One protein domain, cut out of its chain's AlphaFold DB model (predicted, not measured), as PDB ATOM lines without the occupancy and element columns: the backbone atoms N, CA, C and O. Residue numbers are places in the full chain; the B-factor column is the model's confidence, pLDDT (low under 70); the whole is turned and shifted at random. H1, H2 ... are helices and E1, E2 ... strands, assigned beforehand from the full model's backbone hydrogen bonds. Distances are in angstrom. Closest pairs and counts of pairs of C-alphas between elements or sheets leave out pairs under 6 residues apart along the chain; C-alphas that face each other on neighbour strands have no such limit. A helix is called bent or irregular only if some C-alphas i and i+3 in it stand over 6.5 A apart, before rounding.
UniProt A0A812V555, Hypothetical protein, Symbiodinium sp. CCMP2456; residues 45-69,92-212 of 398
ATOM      1  N   ARG A  45     105.103 101.560 126.793       86.88
ATOM      2  CA  ARG A  45     106.061 100.445 126.838       86.88
ATOM      3  C   ARG A  45     106.561 100.248 128.278       86.88
ATOM      4  O   ARG A  45     107.058 101.215 128.855       86.88
ATOM      5  N   PRO A  46     106.483  99.053 128.880       89.31
ATOM      6  CA  PRO A  46     107.126  98.813 130.167       89.31
ATOM      7  C   PRO A  46     108.646  98.977 130.033       89.31
ATOM      8  O   PRO A  46     109.218  98.734 128.968       89.31
ATOM      9  N   VAL A  47     109.299  99.413 131.109       91.00
ATOM     10  CA  VAL A  47     110.765  99.409 131.179       91.00
ATOM     11  C   VAL A  47     111.219  97.956 131.265       91.00
ATOM     12  O   VAL A  47     110.700  97.214 132.100       91.00
ATOM     13  N   SER A  48     112.152  97.542 130.406       93.44
ATOM     14  CA  SER A  48     112.634  96.160 130.430       93.44
ATOM     15  C   SER A  48     113.532  95.895 131.644       93.44
ATOM     16  O   SER A  48     114.102  96.820 132.236       93.44
ATOM     17  N   THR A  49     113.687  94.624 132.019       92.50
ATOM     18  CA  THR A  49     114.609  94.226 133.090       92.50
ATOM     19  C   THR A  49     116.043  94.643 132.761       92.50
ATOM     20  O   THR A  49     116.729  95.170 133.630       92.50
ATOM     21  N   GLU A  50     116.470  94.520 131.501       94.56
ATOM     22  CA  GLU A  50     117.805  94.939 131.061       94.56
ATOM     23  C   GLU A  50     118.008  96.455 131.206       94.56
ATOM     24  O   GLU A  50     119.077  96.897 131.620       94.56
ATOM     25  N   GLU A  51     116.988  97.271 130.911       90.31
ATOM     26  CA  GLU A  51     117.054  98.728 131.102       90.31
ATOM     27  C   GLU A  51     117.174  99.106 132.588       90.31
ATOM     28  O   GLU A  51     117.906 100.041 132.945       90.31
ATOM     29  N   LEU A  52     116.475  98.379 133.466       91.44
ATOM     30  CA  LEU A  52     116.615  98.535 134.913       91.44
ATOM     31  C   LEU A  52     118.018  98.117 135.360       91.44
ATOM     32  O   LEU A  52     118.713  98.907 135.990       91.44
ATOM     33  N   GLU A  53     118.498  96.935 134.992       90.88
ATOM     34  CA  GLU A  53     119.831  96.464 135.381       90.88
ATOM     35  C   GLU A  53     120.952  97.384 134.875       90.88
ATOM     36  O   GLU A  53     121.850  97.741 135.641       90.88
ATOM     37  N   ALA A  54     120.863  97.864 133.630       90.62
ATOM     38  CA  ALA A  54     121.835  98.789 133.043       90.62
ATOM     39  C   ALA A  54     121.939 100.117 133.811       90.62
ATOM     40  O   ALA A  54     122.984 100.767 133.800       90.62
ATOM     41  N   THR A  55     120.865 100.513 134.496       89.69
ATOM     42  CA  THR A  55     120.796 101.743 135.290       89.69
ATOM     43  C   THR A  55     120.815 101.485 136.796       89.69
ATOM     44  O   THR A  55     120.541 102.408 137.560       89.69
ATOM     45  N   ALA A  56     121.153 100.276 137.251       91.44
ATOM     46  CA  ALA A  56     121.149  99.939 138.670       91.44
ATOM     47  C   ALA A  56     122.196 100.753 139.466       91.44
ATOM     48  O   ALA A  56     123.332 100.937 139.009       91.44
ATOM     49  N   PRO A  57     121.858 101.245 140.673       88.19
ATOM     50  CA  PRO A  57     122.818 101.918 141.545       88.19
ATOM     51  C   PRO A  57     123.980 101.002 141.965       88.19
ATOM     52  O   PRO A  57     123.744  99.850 142.341       88.19
ATOM     53  N   PRO A  58     125.236 101.482 141.978       89.19
ATOM     54  CA  PRO A  58     126.375 100.665 142.384       89.19
ATOM     55  C   PRO A  58     126.421 100.531 143.912       89.19
ATOM     56  O   PRO A  58     127.113 101.275 144.591       89.19
ATOM     57  N   ALA A  59     125.704  99.562 144.474       91.12
ATOM     58  CA  ALA A  59     125.666  99.349 145.926       91.12
ATOM     59  C   ALA A  59     126.833  98.498 146.469       91.12
ATOM     60  O   ALA A  59     127.020  98.398 147.680       91.12
ATOM     61  N   HIS A  60     127.629  97.881 145.589       91.44
ATOM     62  CA  HIS A  60     128.630  96.883 145.976       91.44
ATOM     63  C   HIS A  60     129.716  97.417 146.914       91.44
ATOM     64  O   HIS A  60     130.204  96.643 147.715       91.44
ATOM     65  N   TYR A  61     130.094  98.695 146.861       89.50
ATOM     66  CA  TYR A  61     131.169  99.232 147.708       89.50
ATOM     67  C   TYR A  61     130.688  99.679 149.102       89.50
ATOM     68  O   TYR A  61     131.506 100.050 149.937       89.50
ATOM     69  N   LEU A  62     129.376  99.692 149.373       91.38
ATOM     70  CA  LEU A  62     128.841 100.289 150.605       91.38
ATOM     71  C   LEU A  62     129.359  99.597 151.875       91.38
ATOM     72  O   LEU A  62     129.588 100.263 152.879       91.38
ATOM     73  N   HIS A  63     129.617  98.288 151.814       92.81
ATOM     74  CA  HIS A  63     130.174  97.527 152.938       92.81
ATOM     75  C   HIS A  63     131.642  97.870 153.245       92.81
ATOM     76  O   HIS A  63     132.092  97.631 154.359       92.81
ATOM     77  N   SER A  64     132.375  98.447 152.287       95.81
ATOM     78  CA  SER A  64     133.778  98.857 152.425       95.81
ATOM     79  C   SER A  64     133.958 100.379 152.384       95.81
ATOM     80  O   SER A  64     135.077 100.877 152.257       95.81
ATOM     81  N   LEU A  65     132.875 101.156 152.525       96.81
ATOM     82  CA  LEU A  65     132.932 102.618 152.439       96.81
ATOM     83  C   LEU A  65     133.905 103.225 153.463       96.81
ATOM     84  O   LEU A  65     134.678 104.117 153.117       96.81
ATOM     85  N   ALA A  66     133.899 102.728 154.702       97.56
ATOM     86  CA  ALA A  66     134.804 103.199 155.751       97.56
ATOM     87  C   ALA A  66     136.282 102.957 155.398       97.56
ATOM     88  O   ALA A  66     137.120 103.831 155.621       97.56
ATOM     89  N   GLU A  67     136.596 101.808 154.796       97.38
ATOM     90  CA  GLU A  67     137.947 101.463 154.341       97.38
ATOM     91  C   GLU A  67     138.381 102.360 153.180       97.38
ATOM     92  O   GLU A  67     139.471 102.931 153.217       97.38
ATOM     93  N   LEU A  68     137.499 102.574 152.196       97.25
ATOM     94  CA  LEU A  68     137.745 103.486 151.074       97.25
ATOM     95  C   LEU A  68     137.993 104.921 151.551       97.25
ATOM     96  O   LEU A  68     138.862 105.614 151.018       97.25
ATOM     97  N   VAL A  69     137.244 105.383 152.556       97.88
ATOM     98  CA  VAL A  69     137.444 106.704 153.165       97.88
ATOM     99  C   VAL A  69     138.773 106.760 153.916       97.88
ATOM    100  O   VAL A  69     139.522 107.725 153.746       97.88
ATOM    101  N   GLN A  92     165.546 113.001 121.321       97.88
ATOM    102  CA  GLN A  92     164.356 112.515 122.010       97.88
ATOM    103  C   GLN A  92     164.662 112.259 123.476       97.88
ATOM    104  O   GLN A  92     165.743 111.795 123.833       97.88
ATOM    105  N   VAL A  93     163.683 112.497 124.343       96.88
ATOM    106  CA  VAL A  93     163.829 112.293 125.788       96.88
ATOM    107  C   VAL A  93     162.997 111.093 126.247       96.88
ATOM    108  O   VAL A  93     161.874 110.910 125.765       96.88
ATOM    109  N   PRO A  94     163.503 110.267 127.181       97.44
ATOM    110  CA  PRO A  94     162.755 109.121 127.674       97.44
ATOM    111  C   PRO A  94     161.595 109.581 128.562       97.44
ATOM    112  O   PRO A  94     161.750 110.426 129.448       97.44
ATOM    113  N   CYS A  95     160.416 109.010 128.337       96.44
ATOM    114  CA  CYS A  95     159.268 109.163 129.219       96.44
ATOM    115  C   CYS A  95     159.392 108.216 130.416       96.44
ATOM    116  O   CYS A  95     159.410 107.004 130.236       96.44
ATOM    117  N   GLN A  96     159.357 108.739 131.643       95.00
ATOM    118  CA  GLN A  96     159.383 107.894 132.848       95.00
ATOM    119  C   GLN A  96     158.125 107.036 133.047       95.00
ATOM    120  O   GLN A  96     158.145 106.097 133.830       95.00
ATOM    121  N   GLY A  97     157.016 107.374 132.381       94.56
ATOM    122  CA  GLY A  97     155.769 106.618 132.496       94.56
ATOM    123  C   GLY A  97     155.736 105.371 131.615       94.56
ATOM    124  O   GLY A  97     155.317 104.319 132.074       94.56
ATOM    125  N   CYS A  98     156.156 105.488 130.351       96.50
ATOM    126  CA  CYS A  98     156.079 104.393 129.375       96.50
ATOM    127  C   CYS A  98     157.438 103.883 128.883       96.50
ATOM    128  O   CYS A  98     157.469 103.011 128.020       96.50
ATOM    129  N   GLY A  99     158.550 104.464 129.337       95.88
ATOM    130  CA  GLY A  99     159.911 104.109 128.919       95.88
ATOM    131  C   GLY A  99     160.297 104.540 127.497       95.88
ATOM    132  O   GLY A  99     161.472 104.501 127.149       95.88
ATOM    133  N   ARG A 100     159.342 104.978 126.666       97.69
ATOM    134  CA  ARG A 100     159.596 105.346 125.261       97.69
ATOM    135  C   ARG A 100     160.368 106.663 125.153       97.69
ATOM    136  O   ARG A 100     160.057 107.618 125.868       97.69
ATOM    137  N   TYR A 101     161.307 106.729 124.211       97.81
ATOM    138  CA  TYR A 101     161.932 107.976 123.767       97.81
ATOM    139  C   TYR A 101     160.971 108.716 122.839       97.81
ATOM    140  O   TYR A 101     160.433 108.130 121.904       97.81
ATOM    141  N   LEU A 102     160.692 109.980 123.150       97.94
ATOM    142  CA  LEU A 102     159.717 110.795 122.430       97.94
ATOM    143  C   LEU A 102     160.272 112.201 122.193       97.94
ATOM    144  O   LEU A 102     161.091 112.698 122.970       97.94
ATOM    145  N   GLU A 103     159.763 112.863 121.158       97.88
ATOM    146  CA  GLU A 103     160.080 114.263 120.870       97.88
ATOM    147  C   GLU A 103     159.694 115.191 122.038       97.88
ATOM    148  O   GLU A 103     158.660 114.966 122.685       97.88
ATOM    149  N   PRO A 104     160.432 116.291 122.290       96.81
ATOM    150  CA  PRO A 104     160.114 117.246 123.357       96.81
ATOM    151  C   PRO A 104     158.669 117.776 123.327       96.81
ATOM    152  O   PRO A 104     158.065 117.997 124.379       96.81
ATOM    153  N   ALA A 105     158.069 117.906 122.137       97.12
ATOM    154  CA  ALA A 105     156.679 118.335 121.954       97.12
ATOM    155  C   ALA A 105     155.640 117.364 122.556       97.12
ATOM    156  O   ALA A 105     154.508 117.767 122.858       97.12
ATOM    157  N   ALA A 106     156.006 116.099 122.782       97.56
ATOM    158  CA  ALA A 106     155.159 115.105 123.439       97.56
ATOM    159  C   ALA A 106     155.050 115.314 124.962       97.56
ATOM    160  O   ALA A 106     154.249 114.641 125.616       97.56
ATOM    161  N   PHE A 107     155.812 116.247 125.539       96.81
ATOM    162  CA  PHE A 107     155.847 116.547 126.971       96.81
ATOM    163  C   PHE A 107     155.275 117.938 127.261       96.81
ATOM    164  O   PHE A 107     155.200 118.810 126.396       96.81
ATOM    165  N   ARG A 108     154.858 118.167 128.508       95.06
ATOM    166  CA  ARG A 108     154.670 119.526 129.038       95.06
ATOM    167  C   ARG A 108     156.008 120.033 129.591       95.06
ATOM    168  O   ARG A 108     156.841 119.235 130.030       95.06
ATOM    169  N   LYS A 109     156.225 121.354 129.596       93.19
ATOM    170  CA  LYS A 109     157.481 121.966 130.070       93.19
ATOM    171  C   LYS A 109     157.830 121.449 131.476       93.19
ATOM    172  O   LYS A 109     156.972 121.424 132.354       93.19
ATOM    173  N   ALA A 110     159.074 120.996 131.659       87.25
ATOM    174  CA  ALA A 110     159.614 120.402 132.892       87.25
ATOM    175  C   ALA A 110     158.996 119.061 133.369       87.25
ATOM    176  O   ALA A 110     159.438 118.523 134.383       87.25
ATOM    177  N   ARG A 111     158.050 118.443 132.644       91.75
ATOM    178  CA  ARG A 111     157.372 117.201 133.086       91.75
ATOM    179  C   ARG A 111     157.995 115.917 132.562       91.75
ATOM    180  O   ARG A 111     158.163 115.795 131.352       91.75
ATOM    181  N   LEU A 112     158.377 115.004 133.460       94.06
ATOM    182  CA  LEU A 112     159.172 113.794 133.167       94.06
ATOM    183  C   LEU A 112     158.386 112.696 132.429       94.06
ATOM    184  O   LEU A 112     158.962 111.725 131.943       94.06
ATOM    185  N   ARG A 113     157.066 112.858 132.334       95.50
ATOM    186  CA  ARG A 113     156.144 111.933 131.678       95.50
ATOM    187  C   ARG A 113     155.535 112.609 130.455       95.50
ATOM    188  O   ARG A 113     155.309 113.820 130.456       95.50
ATOM    189  N   CYS A 114     155.301 111.838 129.399       96.94
ATOM    190  CA  CYS A 114     154.662 112.349 128.193       96.94
ATOM    191  C   CYS A 114     153.190 112.687 128.468       96.94
ATOM    192  O   CYS A 114     152.579 112.152 129.396       96.94
ATOM    193  N   LYS A 115     152.599 113.541 127.626       97.12
ATOM    194  CA  LYS A 115     151.203 114.000 127.738       97.12
ATOM    195  C   LYS A 115     150.204 112.840 127.856       97.12
ATOM    196  O   LYS A 115     149.214 112.972 128.568       97.12
ATOM    197  N   SER A 116     150.464 111.714 127.180       96.56
ATOM    198  CA  SER A 116     149.613 110.516 127.244       96.56
ATOM    199  C   SER A 116     149.678 109.829 128.613       96.56
ATOM    200  O   SER A 116     148.640 109.615 129.235       96.56
ATOM    201  N   CYS A 117     150.884 109.568 129.136       96.25
ATOM    202  CA  CYS A 117     151.053 108.999 130.475       96.25
ATOM    203  C   CYS A 117     150.465 109.912 131.554       96.25
ATOM    204  O   CYS A 117     149.719 109.428 132.394       96.25
ATOM    205  N   GLU A 118     150.719 111.226 131.490       95.38
ATOM    206  CA  GLU A 118     150.131 112.185 132.438       95.38
ATOM    207  C   GLU A 118     148.600 112.160 132.407       95.38
ATOM    208  O   GLU A 118     147.949 112.206 133.450       95.38
ATOM    209  N   ARG A 119     148.011 112.079 131.206       94.06
ATOM    210  CA  ARG A 119     146.561 111.955 131.043       94.06
ATOM    211  C   ARG A 119     146.060 110.658 131.669       94.06
ATOM    212  O   ARG A 119     145.072 110.702 132.392       94.06
ATOM    213  N   SER A 120     146.741 109.537 131.436       94.25
ATOM    214  CA  SER A 120     146.392 108.247 132.038       94.25
ATOM    215  C   SER A 120     146.472 108.284 133.564       94.25
ATOM    216  O   SER A 120     145.538 107.839 134.221       94.25
ATOM    217  N   ASP A 121     147.533 108.854 134.142       93.56
ATOM    218  CA  ASP A 121     147.658 108.980 135.598       93.56
ATOM    219  C   ASP A 121     146.553 109.846 136.176       93.56
ATOM    220  O   ASP A 121     145.984 109.520 137.209       93.56
ATOM    221  N   HIS A 122     146.242 110.956 135.507       93.12
ATOM    222  CA  HIS A 122     145.184 111.850 135.941       93.12
ATOM    223  C   HIS A 122     143.821 111.153 135.908       93.12
ATOM    224  O   HIS A 122     143.035 111.303 136.838       93.12
ATOM    225  N   LEU A 123     143.549 110.362 134.865       91.38
ATOM    226  CA  LEU A 123     142.330 109.557 134.765       91.38
ATOM    227  C   LEU A 123     142.271 108.461 135.833       91.38
ATOM    228  O   LEU A 123     141.201 108.246 136.392       91.38
ATOM    229  N   ASN A 124     143.393 107.800 136.128       92.88
ATOM    230  CA  ASN A 124     143.478 106.772 137.167       92.88
ATOM    231  C   ASN A 124     143.317 107.379 138.563       92.88
ATOM    232  O   ASN A 124     142.546 106.871 139.365       92.88
ATOM    233  N   TYR A 125     143.965 108.512 138.832       94.62
ATOM    234  CA  TYR A 125     143.794 109.254 140.075       94.62
ATOM    235  C   TYR A 125     142.348 109.715 140.253       94.62
ATOM    236  O   TYR A 125     141.759 109.488 141.303       94.62
ATOM    237  N   ASN A 126     141.734 110.291 139.216       92.88
ATOM    238  CA  ASN A 126     140.318 110.666 139.239       92.88
ATOM    239  C   ASN A 126     139.372 109.460 139.328       92.88
ATOM    240  O   ASN A 126     138.183 109.674 139.529       92.88
ATOM    241  N   ALA A 127     139.881 108.237 139.149       92.94
ATOM    242  CA  ALA A 127     139.151 106.997 139.376       92.94
ATOM    243  C   ALA A 127     139.340 106.430 140.798       92.94
ATOM    244  O   ALA A 127     138.924 105.309 141.067       92.94
ATOM    245  N   THR A 128     139.959 107.194 141.702       95.56
ATOM    246  CA  THR A 128     140.004 106.917 143.147       95.56
ATOM    247  C   THR A 128     139.008 107.817 143.877       95.56
ATOM    248  O   THR A 128     138.723 108.926 143.411       95.56
ATOM    249  N   LEU A 129     138.535 107.401 145.057       97.00
ATOM    250  CA  LEU A 129     137.658 108.238 145.886       97.00
ATOM    251  C   LEU A 129     138.306 109.598 146.198       97.00
ATOM    252  O   LEU A 129     137.697 110.650 145.983       97.00
ATOM    253  N   ARG A 130     139.583 109.591 146.609       97.31
ATOM    254  CA  ARG A 130     140.357 110.812 146.879       97.31
ATOM    255  C   ARG A 130     140.390 111.745 145.671       97.31
ATOM    256  O   ARG A 130     140.162 112.947 145.809       97.31
ATOM    257  N   GLY A 131     140.685 111.218 144.483       96.44
ATOM    258  CA  GLY A 131     140.749 112.026 143.270       96.44
ATOM    259  C   GLY A 131     139.400 112.612 142.874       96.44
ATOM    260  O   GLY A 131     139.338 113.797 142.530       96.44
ATOM    261  N   THR A 132     138.319 111.838 142.997       96.38
ATOM    262  CA  THR A 132     136.951 112.329 142.783       96.38
ATOM    263  C   THR A 132     136.614 113.484 143.722       96.38
ATOM    264  O   THR A 132     136.210 114.548 143.242       96.38
ATOM    265  N   LEU A 133     136.814 113.323 145.032       97.75
ATOM    266  CA  LEU A 133     136.472 114.353 146.019       97.75
ATOM    267  C   LEU A 133     137.339 115.604 145.878       97.75
ATOM    268  O   LEU A 133     136.811 116.714 145.853       97.75
ATOM    269  N   MET A 134     138.646 115.452 145.651       97.31
ATOM    270  CA  MET A 134     139.524 116.591 145.365       97.31
ATOM    271  C   MET A 134     139.057 117.360 144.122       97.31
ATOM    272  O   MET A 134     139.048 118.590 144.120       97.31
ATOM    273  N   ARG A 135     138.622 116.666 143.062       96.06
ATOM    274  CA  ARG A 135     138.065 117.314 141.864       96.06
ATOM    275  C   ARG A 135     136.787 118.094 142.183       96.06
ATOM    276  O   ARG A 135     136.610 119.188 141.640       96.06
ATOM    277  N   LEU A 136     135.914 117.572 143.047       96.62
ATOM    278  CA  LEU A 136     134.709 118.275 143.504       96.62
ATOM    279  C   LEU A 136     135.060 119.510 144.351       96.62
ATOM    280  O   LEU A 136     134.508 120.586 144.099       96.62
ATOM    281  N   ALA A 137     136.026 119.402 145.266       97.56
ATOM    282  CA  ALA A 137     136.540 120.521 146.063       97.56
ATOM    283  C   ALA A 137     137.130 121.634 145.178       97.56
ATOM    284  O   ALA A 137     136.778 122.806 145.311       97.56
ATOM    285  N   PHE A 138     137.966 121.282 144.196       97.31
ATOM    286  CA  PHE A 138     138.526 122.264 143.263       97.31
ATOM    287  C   PHE A 138     137.451 122.917 142.389       97.31
ATOM    288  O   PHE A 138     137.474 124.130 142.181       97.31
ATOM    289  N   SER A 139     136.493 122.129 141.892       96.06
ATOM    290  CA  SER A 139     135.414 122.641 141.041       96.06
ATOM    291  C   SER A 139     134.472 123.569 141.811       96.06
ATOM    292  O   SER A 139     134.054 124.597 141.280       96.06
ATOM    293  N   SER A 140     134.137 123.242 143.064       97.25
ATOM    294  CA  SER A 140     133.330 124.112 143.931       97.25
ATOM    295  C   SER A 140     134.057 125.410 144.264       97.25
ATOM    296  O   SER A 140     133.456 126.471 144.118       97.25
ATOM    297  N   LYS A 141     135.359 125.358 144.573       98.00
ATOM    298  CA  LYS A 141     136.185 126.553 144.799       98.00
ATOM    299  C   LYS A 141     136.254 127.460 143.571       98.00
ATOM    300  O   LYS A 141     136.081 128.668 143.671       98.00
ATOM    301  N   ALA A 142     136.463 126.897 142.381       97.56
ATOM    302  CA  ALA A 142     136.463 127.688 141.150       97.56
ATOM    303  C   ALA A 142     135.103 128.375 140.921       97.56
ATOM    304  O   ALA A 142     135.044 129.555 140.576       97.56
ATOM    305  N   ARG A 143     133.996 127.658 141.163       95.75
ATOM    306  CA  ARG A 143     132.640 128.216 141.053       95.75
ATOM    307  C   ARG A 143     132.341 129.267 142.118       95.75
ATOM    308  O   ARG A 143     131.621 130.212 141.809       95.75
ATOM    309  N   SER A 144     132.871 129.121 143.331       96.88
ATOM    310  CA  SER A 144     132.664 130.091 144.407       96.88
ATOM    311  C   SER A 144     133.303 131.436 144.071       96.88
ATOM    312  O   SER A 144     132.657 132.465 144.232       96.88
ATOM    313  N   VAL A 145     134.509 131.421 143.488       97.25
ATOM    314  CA  VAL A 145     135.195 132.623 142.990       97.25
ATOM    315  C   VAL A 145     134.384 133.297 141.882       97.25
ATOM    316  O   VAL A 145     134.144 134.497 141.948       97.25
ATOM    317  N   ILE A 146     133.899 132.532 140.895       95.31
ATOM    318  CA  ILE A 146     133.091 133.076 139.785       95.31
ATOM    319  C   ILE A 146     131.786 133.708 140.289       95.31
ATOM    320  O   ILE A 146     131.348 134.727 139.760       95.31
ATOM    321  N   LYS A 147     131.149 133.097 141.293       93.00
ATOM    322  CA  LYS A 147     129.885 133.575 141.870       93.00
ATOM    323  C   LYS A 147     130.066 134.592 143.000       93.00
ATOM    324  O   LYS A 147     129.061 135.097 143.486       93.00
ATOM    325  N   ASN A 148     131.304 134.876 143.410       96.44
ATOM    326  CA  ASN A 148     131.633 135.694 144.576       96.44
ATOM    327  C   ASN A 148     130.900 135.250 145.862       96.44
ATOM    328  O   ASN A 148     130.237 136.044 146.524       96.44
ATOM    329  N   ILE A 149     130.991 133.959 146.188       96.69
ATOM    330  CA  ILE A 149     130.421 133.351 147.405       96.69
ATOM    331  C   ILE A 149     131.519 132.659 148.224       96.69
ATOM    332  O   ILE A 149     132.574 132.305 147.687       96.69
ATOM    333  N   SER A 150     131.272 132.436 149.516       97.81
ATOM    334  CA  SER A 150     132.231 131.773 150.406       97.81
ATOM    335  C   SER A 150     132.479 130.306 150.022       97.81
ATOM    336  O   SER A 150     131.652 129.640 149.390       97.81
ATOM    337  N   HIS A 151     133.661 129.800 150.379       98.44
ATOM    338  CA  HIS A 151     134.057 128.400 150.209       98.44
ATOM    339  C   HIS A 151     135.008 128.016 151.341       98.44
ATOM    340  O   HIS A 151     136.051 128.651 151.492       98.44
ATOM    341  N   CYS A 152     134.631 127.015 152.136       97.88
ATOM    342  CA  CYS A 152     135.454 126.501 153.234       97.88
ATOM    343  C   CYS A 152     135.593 124.975 153.234       97.88
ATOM    344  O   CYS A 152     136.149 124.443 154.179       97.88
ATOM    345  N   LEU A 153     135.102 124.285 152.197       98.19
ATOM    346  CA  LEU A 153     135.183 122.825 152.112       98.19
ATOM    347  C   LEU A 153     136.599 122.360 151.774       98.19
ATOM    348  O   LEU A 153     137.153 122.750 150.735       98.19
ATOM    349  N   ASP A 154     137.135 121.453 152.578       97.19
ATOM    350  CA  ASP A 154     138.338 120.697 152.249       97.19
ATOM    351  C   ASP A 154     138.045 119.217 151.932       97.19
ATOM    352  O   ASP A 154     136.921 118.838 151.608       97.19
ATOM    353  N   LEU A 155     139.088 118.382 151.867       97.81
ATOM    354  CA  LEU A 155     138.916 116.958 151.573       97.81
ATOM    355  C   LEU A 155     138.300 116.197 152.753       97.81
ATOM    356  O   LEU A 155     137.535 115.267 152.512       97.81
ATOM    357  N   ASP A 156     138.664 116.552 153.982       98.25
ATOM    358  CA  ASP A 156     138.220 115.840 155.175       98.25
ATOM    359  C   ASP A 156     136.741 116.145 155.437       98.25
ATOM    360  O   ASP A 156     135.976 115.203 155.634       98.25
ATOM    361  N   ASP A 157     136.302 117.398 155.243       98.38
ATOM    362  CA  ASP A 157     134.875 117.761 155.244       98.38
ATOM    363  C   ASP A 157     134.064 116.881 154.282       98.38
ATOM    364  O   ASP A 157     133.012 116.344 154.624       98.38
ATOM    365  N   LEU A 158     134.563 116.711 153.054       98.56
ATOM    366  CA  LEU A 158     133.893 115.920 152.023       98.56
ATOM    367  C   LEU A 158     133.894 114.417 152.333       98.56
ATOM    368  O   LEU A 158     132.967 113.717 151.932       98.56
ATOM    369  N   LEU A 159     134.923 113.895 152.998       98.50
ATOM    370  CA  LEU A 159     134.965 112.491 153.411       98.50
ATOM    371  C   LEU A 159     134.002 112.229 154.574       98.50
ATOM    372  O   LEU A 159     133.293 111.224 154.550       98.50
ATOM    373  N   ASP A 160     133.930 113.149 155.536       98.44
ATOM    374  CA  ASP A 160     133.008 113.074 156.669       98.44
ATOM    375  C   ASP A 160     131.554 113.140 156.195       98.44
ATOM    376  O   ASP A 160     130.766 112.255 156.520       98.44
ATOM    377  N   MET A 161     131.224 114.097 155.320       98.50
ATOM    378  CA  MET A 161     129.901 114.183 154.690       98.50
ATOM    379  C   MET A 161     129.518 112.887 153.960       98.50
ATOM    380  O   MET A 161     128.360 112.473 153.977       98.50
ATOM    381  N   LEU A 162     130.474 112.234 153.290       98.38
ATOM    382  CA  LEU A 162     130.202 110.999 152.557       98.38
ATOM    383  C   LEU A 162     129.897 109.828 153.500       98.38
ATOM    384  O   LEU A 162     129.021 109.021 153.183       98.38
ATOM    385  N   LEU A 163     130.600 109.744 154.635       98.00
ATOM    386  CA  LEU A 163     130.336 108.762 155.689       98.00
ATOM    387  C   LEU A 163     128.990 109.013 156.369       98.00
ATOM    388  O   LEU A 163     128.217 108.075 156.524       98.00
ATOM    389  N   GLU A 164     128.691 110.266 156.720       97.94
ATOM    390  CA  GLU A 164     127.408 110.673 157.314       97.94
ATOM    391  C   GLU A 164     126.222 110.333 156.406       97.94
ATOM    392  O   GLU A 164     125.150 109.966 156.879       97.94
ATOM    393  N   GLN A 165     126.416 110.433 155.091       98.00
ATOM    394  CA  GLN A 165     125.425 110.049 154.089       98.00
ATOM    395  C   GLN A 165     125.474 108.564 153.705       98.00
ATOM    396  O   GLN A 165     124.746 108.157 152.799       98.00
ATOM    397  N   GLU A 166     126.352 107.766 154.315       97.88
ATOM    398  CA  GLU A 166     126.552 106.344 154.014       97.88
ATOM    399  C   GLU A 166     126.776 106.061 152.515       97.88
ATOM    400  O   GLU A 166     126.324 105.050 151.980       97.88
ATOM    401  N   GLY A 167     127.428 106.974 151.784       97.69
ATOM    402  CA  GLY A 167     127.642 106.826 150.338       97.69
ATOM    403  C   GLY A 167     126.379 107.001 149.478       97.69
ATOM    404  O   GLY A 167     126.363 106.606 148.308       97.69
ATOM    405  N   ARG A 168     125.307 107.584 150.025       98.12
ATOM    406  CA  ARG A 168     124.002 107.721 149.362       98.12
ATOM    407  C   ARG A 168     123.665 109.165 149.008       98.12
ATOM    408  O   ARG A 168     124.098 110.127 149.637       98.12
ATOM    409  N   CYS A 169     122.836 109.318 147.982       98.50
ATOM    410  CA  CYS A 169     122.249 110.590 147.582       98.50
ATOM    411  C   CYS A 169     121.389 111.166 148.717       98.50
ATOM    412  O   CYS A 169     120.431 110.520 149.138       98.50
ATOM    413  N   ALA A 170     121.657 112.405 149.139       98.31
ATOM    414  CA  ALA A 170     120.912 113.071 150.213       98.31
ATOM    415  C   ALA A 170     119.411 113.236 149.930       98.31
ATOM    416  O   ALA A 170     118.628 113.406 150.859       98.31
ATOM    417  N   TYR A 171     119.002 113.250 148.657       97.81
ATOM    418  CA  TYR A 171     117.604 113.490 148.286       97.81
ATOM    419  C   TYR A 171     116.812 112.207 148.060       97.81
ATOM    420  O   TYR A 171     115.626 112.177 148.366       97.81
ATOM    421  N   SER A 172     117.444 111.167 147.512       97.06
ATOM    422  CA  SER A 172     116.755 109.944 147.083       97.06
ATOM    423  C   SER A 172     117.193 108.673 147.802       97.06
ATOM    424  O   SER A 172     116.574 107.636 147.601       97.06
ATOM    425  N   GLY A 173     118.282 108.701 148.576       96.75
ATOM    426  CA  GLY A 173     118.854 107.507 149.210       96.75
ATOM    427  C   GLY A 173     119.545 106.527 148.246       96.75
ATOM    428  O   GLY A 173     120.113 105.522 148.688       96.75
ATOM    429  N   VAL A 174     119.542 106.813 146.939       96.56
ATOM    430  CA  VAL A 174     120.222 106.005 145.915       96.56
ATOM    431  C   VAL A 174     121.731 105.981 146.170       96.56
ATOM    432  O   VAL A 174     122.328 107.025 146.436       96.56
ATOM    433  N   ALA A 175     122.348 104.801 146.068       97.88
ATOM    434  CA  ALA A 175     123.797 104.642 146.183       97.88
ATOM    435  C   ALA A 175     124.522 105.412 145.065       97.88
ATOM    436  O   ALA A 175     124.153 105.313 143.894       97.88
ATOM    437  N   LEU A 176     125.547 106.184 145.424       98.00
ATOM    438  CA  LEU A 176     126.273 107.038 144.480       98.00
ATOM    439  C   LEU A 176     127.367 106.256 143.742       98.00
ATOM    440  O   LEU A 176     127.952 105.342 144.294       98.00
ATOM    441  N   GLU A 177     127.747 106.615 142.521       96.69
ATOM    442  CA  GLU A 177     129.016 106.136 141.952       96.69
ATOM    443  C   GLU A 177     130.156 107.062 142.404       96.69
ATOM    444  O   GLU A 177     130.174 108.253 142.067       96.69
ATOM    445  N   LEU A 178     131.097 106.515 143.182       96.31
ATOM    446  CA  LEU A 178     132.158 107.282 143.848       96.31
ATOM    447  C   LEU A 178     133.432 107.429 143.013       96.31
ATOM    448  O   LEU A 178     134.175 108.403 143.162       96.31
ATOM    449  N   MET A 179     133.724 106.451 142.161       94.12
ATOM    450  CA  MET A 179     135.044 106.297 141.551       94.12
ATOM    451  C   MET A 179     134.982 106.391 140.035       94.12
ATOM    452  O   MET A 179     135.877 106.947 139.405       94.12
ATOM    453  N   ARG A 180     133.928 105.878 139.408       90.81
ATOM    454  CA  ARG A 180     133.858 105.821 137.948       90.81
ATOM    455  C   ARG A 180     133.237 107.109 137.401       90.81
ATOM    456  O   ARG A 180     132.080 107.403 137.690       90.81
ATOM    457  N   PRO A 181     133.964 107.905 136.597       87.31
ATOM    458  CA  PRO A 181     133.346 109.013 135.881       87.31
ATOM    459  C   PRO A 181     132.435 108.485 134.761       87.31
ATOM    460  O   PRO A 181     132.634 107.377 134.274       87.31
ATOM    461  N   CYS A 182     131.514 109.327 134.280       89.19
ATOM    462  CA  CYS A 182     130.650 109.033 133.120       89.19
ATOM    463  C   CYS A 182     129.804 107.756 133.289       89.19
ATOM    464  O   CYS A 182     129.736 106.908 132.400       89.19
ATOM    465  N   THR A 183     129.192 107.629 134.462       91.88
ATOM    466  CA  THR A 183     128.287 106.555 134.879       91.88
ATOM    467  C   THR A 183     126.964 107.138 135.366       91.88
ATOM    468  O   THR A 183     126.847 108.343 135.628       91.88
ATOM    469  N   HIS A 184     125.968 106.266 135.510       94.56
ATOM    470  CA  HIS A 184     124.752 106.565 136.258       94.56
ATOM    471  C   HIS A 184     125.060 106.820 137.734       94.56
ATOM    472  O   HIS A 184     126.021 106.275 138.279       94.56
ATOM    473  N   TRP A 185     124.246 107.660 138.371       96.50
ATOM    474  CA  TRP A 185     124.309 107.947 139.808       96.50
ATOM    475  C   TRP A 185     125.633 108.548 140.280       96.50
ATOM    476  O   TRP A 185     125.948 108.509 141.468       96.50
ATOM    477  N   ARG A 186     126.420 109.131 139.366       95.88
ATOM    478  CA  ARG A 186     127.704 109.766 139.693       95.88
ATOM    479  C   ARG A 186     127.540 110.770 140.825       95.88
ATOM    480  O   ARG A 186     126.656 111.625 140.775       95.88
ATOM    481  N   MET A 187     128.430 110.713 141.804       97.62
ATOM    482  CA  MET A 187     128.425 111.671 142.902       97.62
ATOM    483  C   MET A 187     128.648 113.105 142.395       97.62
ATOM    484  O   MET A 187     129.586 113.392 141.639       97.62
ATOM    485  N   SER A 188     127.792 114.020 142.839       97.25
ATOM    486  CA  SER A 188     127.912 115.462 142.641       97.25
ATOM    487  C   SER A 188     127.758 116.188 143.972       97.25
ATOM    488  O   SER A 188     127.069 115.715 144.870       97.25
ATOM    489  N   LEU A 189     128.390 117.354 144.079       98.00
ATOM    490  CA  LEU A 189     128.275 118.235 145.237       98.00
ATOM    491  C   LEU A 189     127.233 119.319 144.946       98.00
ATOM    492  O   LEU A 189     127.389 120.068 143.975       98.00
ATOM    493  N   GLU A 190     126.213 119.407 145.792       97.56
ATOM    494  CA  GLU A 190     125.085 120.330 145.667       97.56
ATOM    495  C   GLU A 190     124.980 121.235 146.897       97.56
ATOM    496  O   GLU A 190     125.302 120.814 148.006       97.56
ATOM    497  N   ARG A 191     124.545 122.486 146.697       96.88
ATOM    498  CA  ARG A 191     124.228 123.412 147.795       96.88
ATOM    499  C   ARG A 191     122.742 123.315 148.129       96.88
ATOM    500  O   ARG A 191     121.931 123.395 147.212       96.88
ATOM    501  N   ARG A 192     122.390 123.191 149.409       95.38
ATOM    502  CA  ARG A 192     120.997 123.170 149.883       95.38
ATOM    503  C   ARG A 192     120.323 124.517 149.630       95.38
ATOM    504  O   ARG A 192     119.249 124.556 149.041       95.38
ATOM    505  N   ASP A 193     121.000 125.606 149.987       93.44
ATOM    506  CA  ASP A 193     120.639 126.966 149.607       93.44
ATOM    507  C   ASP A 193     121.666 127.545 148.625       93.44
ATOM    508  O   ASP A 193     122.868 127.661 148.884       93.44
ATOM    509  N   ASN A 194     121.164 127.970 147.468       92.88
ATOM    510  CA  ASN A 194     121.951 128.643 146.451       92.88
ATOM    511  C   ASN A 194     122.429 130.054 146.843       92.88
ATOM    512  O   ASN A 194     123.259 130.607 146.108       92.88
ATOM    513  N   SER A 195     121.902 130.647 147.922       91.69
ATOM    514  CA  SER A 195     122.301 131.957 148.468       91.69
ATOM    515  C   SER A 195     123.570 131.879 149.309       91.69
ATOM    516  O   SER A 195     124.358 132.822 149.319       91.69
ATOM    517  N   GLU A 196     123.820 130.720 149.902       95.75
ATOM    518  CA  GLU A 196     124.972 130.475 150.751       95.75
ATOM    519  C   GLU A 196     126.168 129.916 149.965       95.75
ATOM    520  O   GLU A 196     126.068 129.458 148.819       95.75
ATOM    521  N   GLY A 197     127.350 129.978 150.577       97.25
ATOM    522  CA  GLY A 197     128.585 129.452 150.007       97.25
ATOM    523  C   GLY A 197     128.666 127.925 149.988       97.25
ATOM    524  O   GLY A 197     127.729 127.206 150.330       97.25
ATOM    525  N   TYR A 198     129.830 127.425 149.580       98.31
ATOM    526  CA  TYR A 198     130.195 126.019 149.733       98.31
ATOM    527  C   TYR A 198     130.799 125.812 151.123       98.31
ATOM    528  O   TYR A 198     132.010 125.955 151.306       98.31
ATOM    529  N   VAL A 199     129.938 125.522 152.092       98.19
ATOM    530  CA  VAL A 199     130.287 125.230 153.488       98.19
ATOM    531  C   VAL A 199     129.662 123.893 153.882       98.19
ATOM    532  O   VAL A 199     128.666 123.503 153.272       98.19
ATOM    533  N   ARG A 200     130.239 123.189 154.864       98.12
ATOM    534  CA  ARG A 200     129.831 121.821 155.238       98.12
ATOM    535  C   ARG A 200     128.321 121.701 155.465       98.12
ATOM    536  O   ARG A 200     127.681 120.877 154.824       98.12
ATOM    537  N   ASP A 201     127.740 122.605 156.250       97.88
ATOM    538  CA  ASP A 201     126.317 122.550 156.624       97.88
ATOM    539  C   ASP A 201     125.344 122.856 155.467       97.88
ATOM    540  O   ASP A 201     124.186 122.421 155.476       97.88
ATOM    541  N   ASN A 202     125.816 123.573 154.441       98.12
ATOM    542  CA  ASN A 202     125.030 123.932 153.259       98.12
ATOM    543  C   ASN A 202     125.285 123.001 152.066       98.12
ATOM    544  O   ASN A 202     124.671 123.158 151.013       98.12
ATOM    545  N   CYS A 203     126.195 122.037 152.168       98.31
ATOM    546  CA  CYS A 203     126.504 121.136 151.067       98.31
ATOM    547  C   CYS A 203     126.055 119.709 151.355       98.31
ATOM    548  O   CYS A 203     126.032 119.253 152.489       98.31
ATOM    549  N   VAL A 204     125.691 118.996 150.294       98.50
ATOM    550  CA  VAL A 204     125.361 117.568 150.332       98.50
ATOM    551  C   VAL A 204     125.846 116.882 149.066       98.50
ATOM    552  O   VAL A 204     125.962 117.506 148.004       98.50
ATOM    553  N   PHE A 205     126.085 115.577 149.155       98.56
ATOM    554  CA  PHE A 205     126.237 114.745 147.974       98.56
ATOM    555  C   PHE A 205     124.888 114.306 147.430       98.56
ATOM    556  O   PHE A 205     124.026 113.797 148.147       98.56
ATOM    557  N   VAL A 206     124.733 114.464 146.123       98.44
ATOM    558  CA  VAL A 206     123.572 114.007 145.365       98.44
ATOM    559  C   VAL A 206     124.046 113.217 144.156       98.44
ATOM    560  O   VAL A 206     125.164 113.415 143.672       98.44
ATOM    561  N   ALA A 207     123.196 112.336 143.638       97.75
ATOM    562  CA  ALA A 207     123.440 111.757 142.324       97.75
ATOM    563  C   ALA A 207     123.358 112.866 141.259       97.75
ATOM    564  O   ALA A 207     122.567 113.804 141.383       97.75
ATOM    565  N   GLY A 208     124.202 112.796 140.229       96.31
ATOM    566  CA  GLY A 208     124.318 113.829 139.196       96.31
ATOM    567  C   GLY A 208     123.007 114.114 138.458       96.31
ATOM    568  O   GLY A 208     122.819 115.223 137.970       96.31
ATOM    569  N   GLU A 209     122.102 113.141 138.432       96.69
ATOM    570  CA  GLU A 209     120.713 113.218 137.981       96.69
ATOM    571  C   GLU A 209     119.893 114.282 138.736       96.69
ATOM    572  O   GLU A 209     118.994 114.898 138.175       96.69
ATOM    573  N   PHE A 210     120.202 114.547 140.005       97.00
ATOM    574  CA  PHE A 210     119.499 115.552 140.810       97.00
ATOM    575  C   PHE A 210     120.190 116.925 140.793       97.00
ATOM    576  O   PHE A 210     119.698 117.870 141.404       97.00
ATOM    577  N   ASN A 211     121.325 117.063 140.099       95.31
ATOM    578  CA  ASN A 211     122.070 118.319 139.994       95.31
ATOM    579  C   ASN A 211     121.601 119.134 138.774       95.31
ATOM    580  O   ASN A 211     122.326 119.321 137.791       95.31
ATOM    581  N   SER A 212     120.339 119.555 138.811       92.94
ATOM    582  CA  SER A 212     119.725 120.416 137.801       92.94
ATOM    583  C   SER A 212     120.117 121.884 138.016       92.94
ATOM    584  O   SER A 212     120.416 122.333 139.121       92.94
TER     585      SER A 212
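What this domain is: This is residues 45 to 69 and 92 to 212 of the 398 residues of the protein "Hypothetical protein" of Symbiodinium sp. CCMP2456 (UniProt A0A812V555). The two-stranded hairpin E1 and E2, with helices H4 and H5 packed on it, makes the core, and H3 leads as an arm from the beginning of H4 to a head of loops, residues 92 to 114. H2 packs on H5, and residues 45 to 53 stick out. The printed part has 146 residues, with named elements in the order H1 H2 H3 H4 H5 E1 E2 and the strands antiparallel; it is mostly helix, though under half of its residues are in named elements. It is loose, with a radius of gyration of the C-alphas of 18.8 A, and spans 55 by 45 by 34 A.

How they stand to each other: H1, residues 49 to 54, is apart from H2, residues 62 to 69. H3, residues 115 to 125, is close to but not clearly touching H4, residues 129 to 147, about perpendicular at 79 degrees; their closest C-alphas, of Tyr 125 and Gly 131, are 5.2 A apart. H5, residues 155 to 164, touches H4 at its residues 130 to 137 alone, the closest C-alphas being Met 134 and Leu 155, 6.2 A. H2 touches H5 at a shallow tilt of 22 degrees, opposite ways, closest at C-alphas 69 and 159, 6.3 A. E1, residues 187 to 191, and E2, residues 203 to 207, form an antiparallel hairpin, with N 188 and O 206 within hydrogen-bond range at 2.8 A. The closest C-alphas of H4 and E1, Leu 136 and Leu 189, are 6.7 A apart. Every O i to N i+4 pair is within hydrogen-bond range in H1, H3, H4 and H5, and 2 of 4 in H2.

Where its parts are: H1 begins at C-alpha 49 (114.609, 94.226, 133.090). H2 is irregular, with C-alphas 63 and 66 7.8 A apart. H3 is 15.2 A long, H4 26.8 A and H5 14.3 A. E2 ends at C-alpha 207 (123.440, 111.757, 142.324).

The domain as a whole: The two C-alphas farthest apart, of Arg 45 and Gln 92, are 59.7 A apart. Residues 70 to 91 are not printed, and C-alphas 69 and 92 across this cut are 41.6 A apart. The links H5 to E1 and E1 to E2 are long. No printed residue is under 70 in pLDDT.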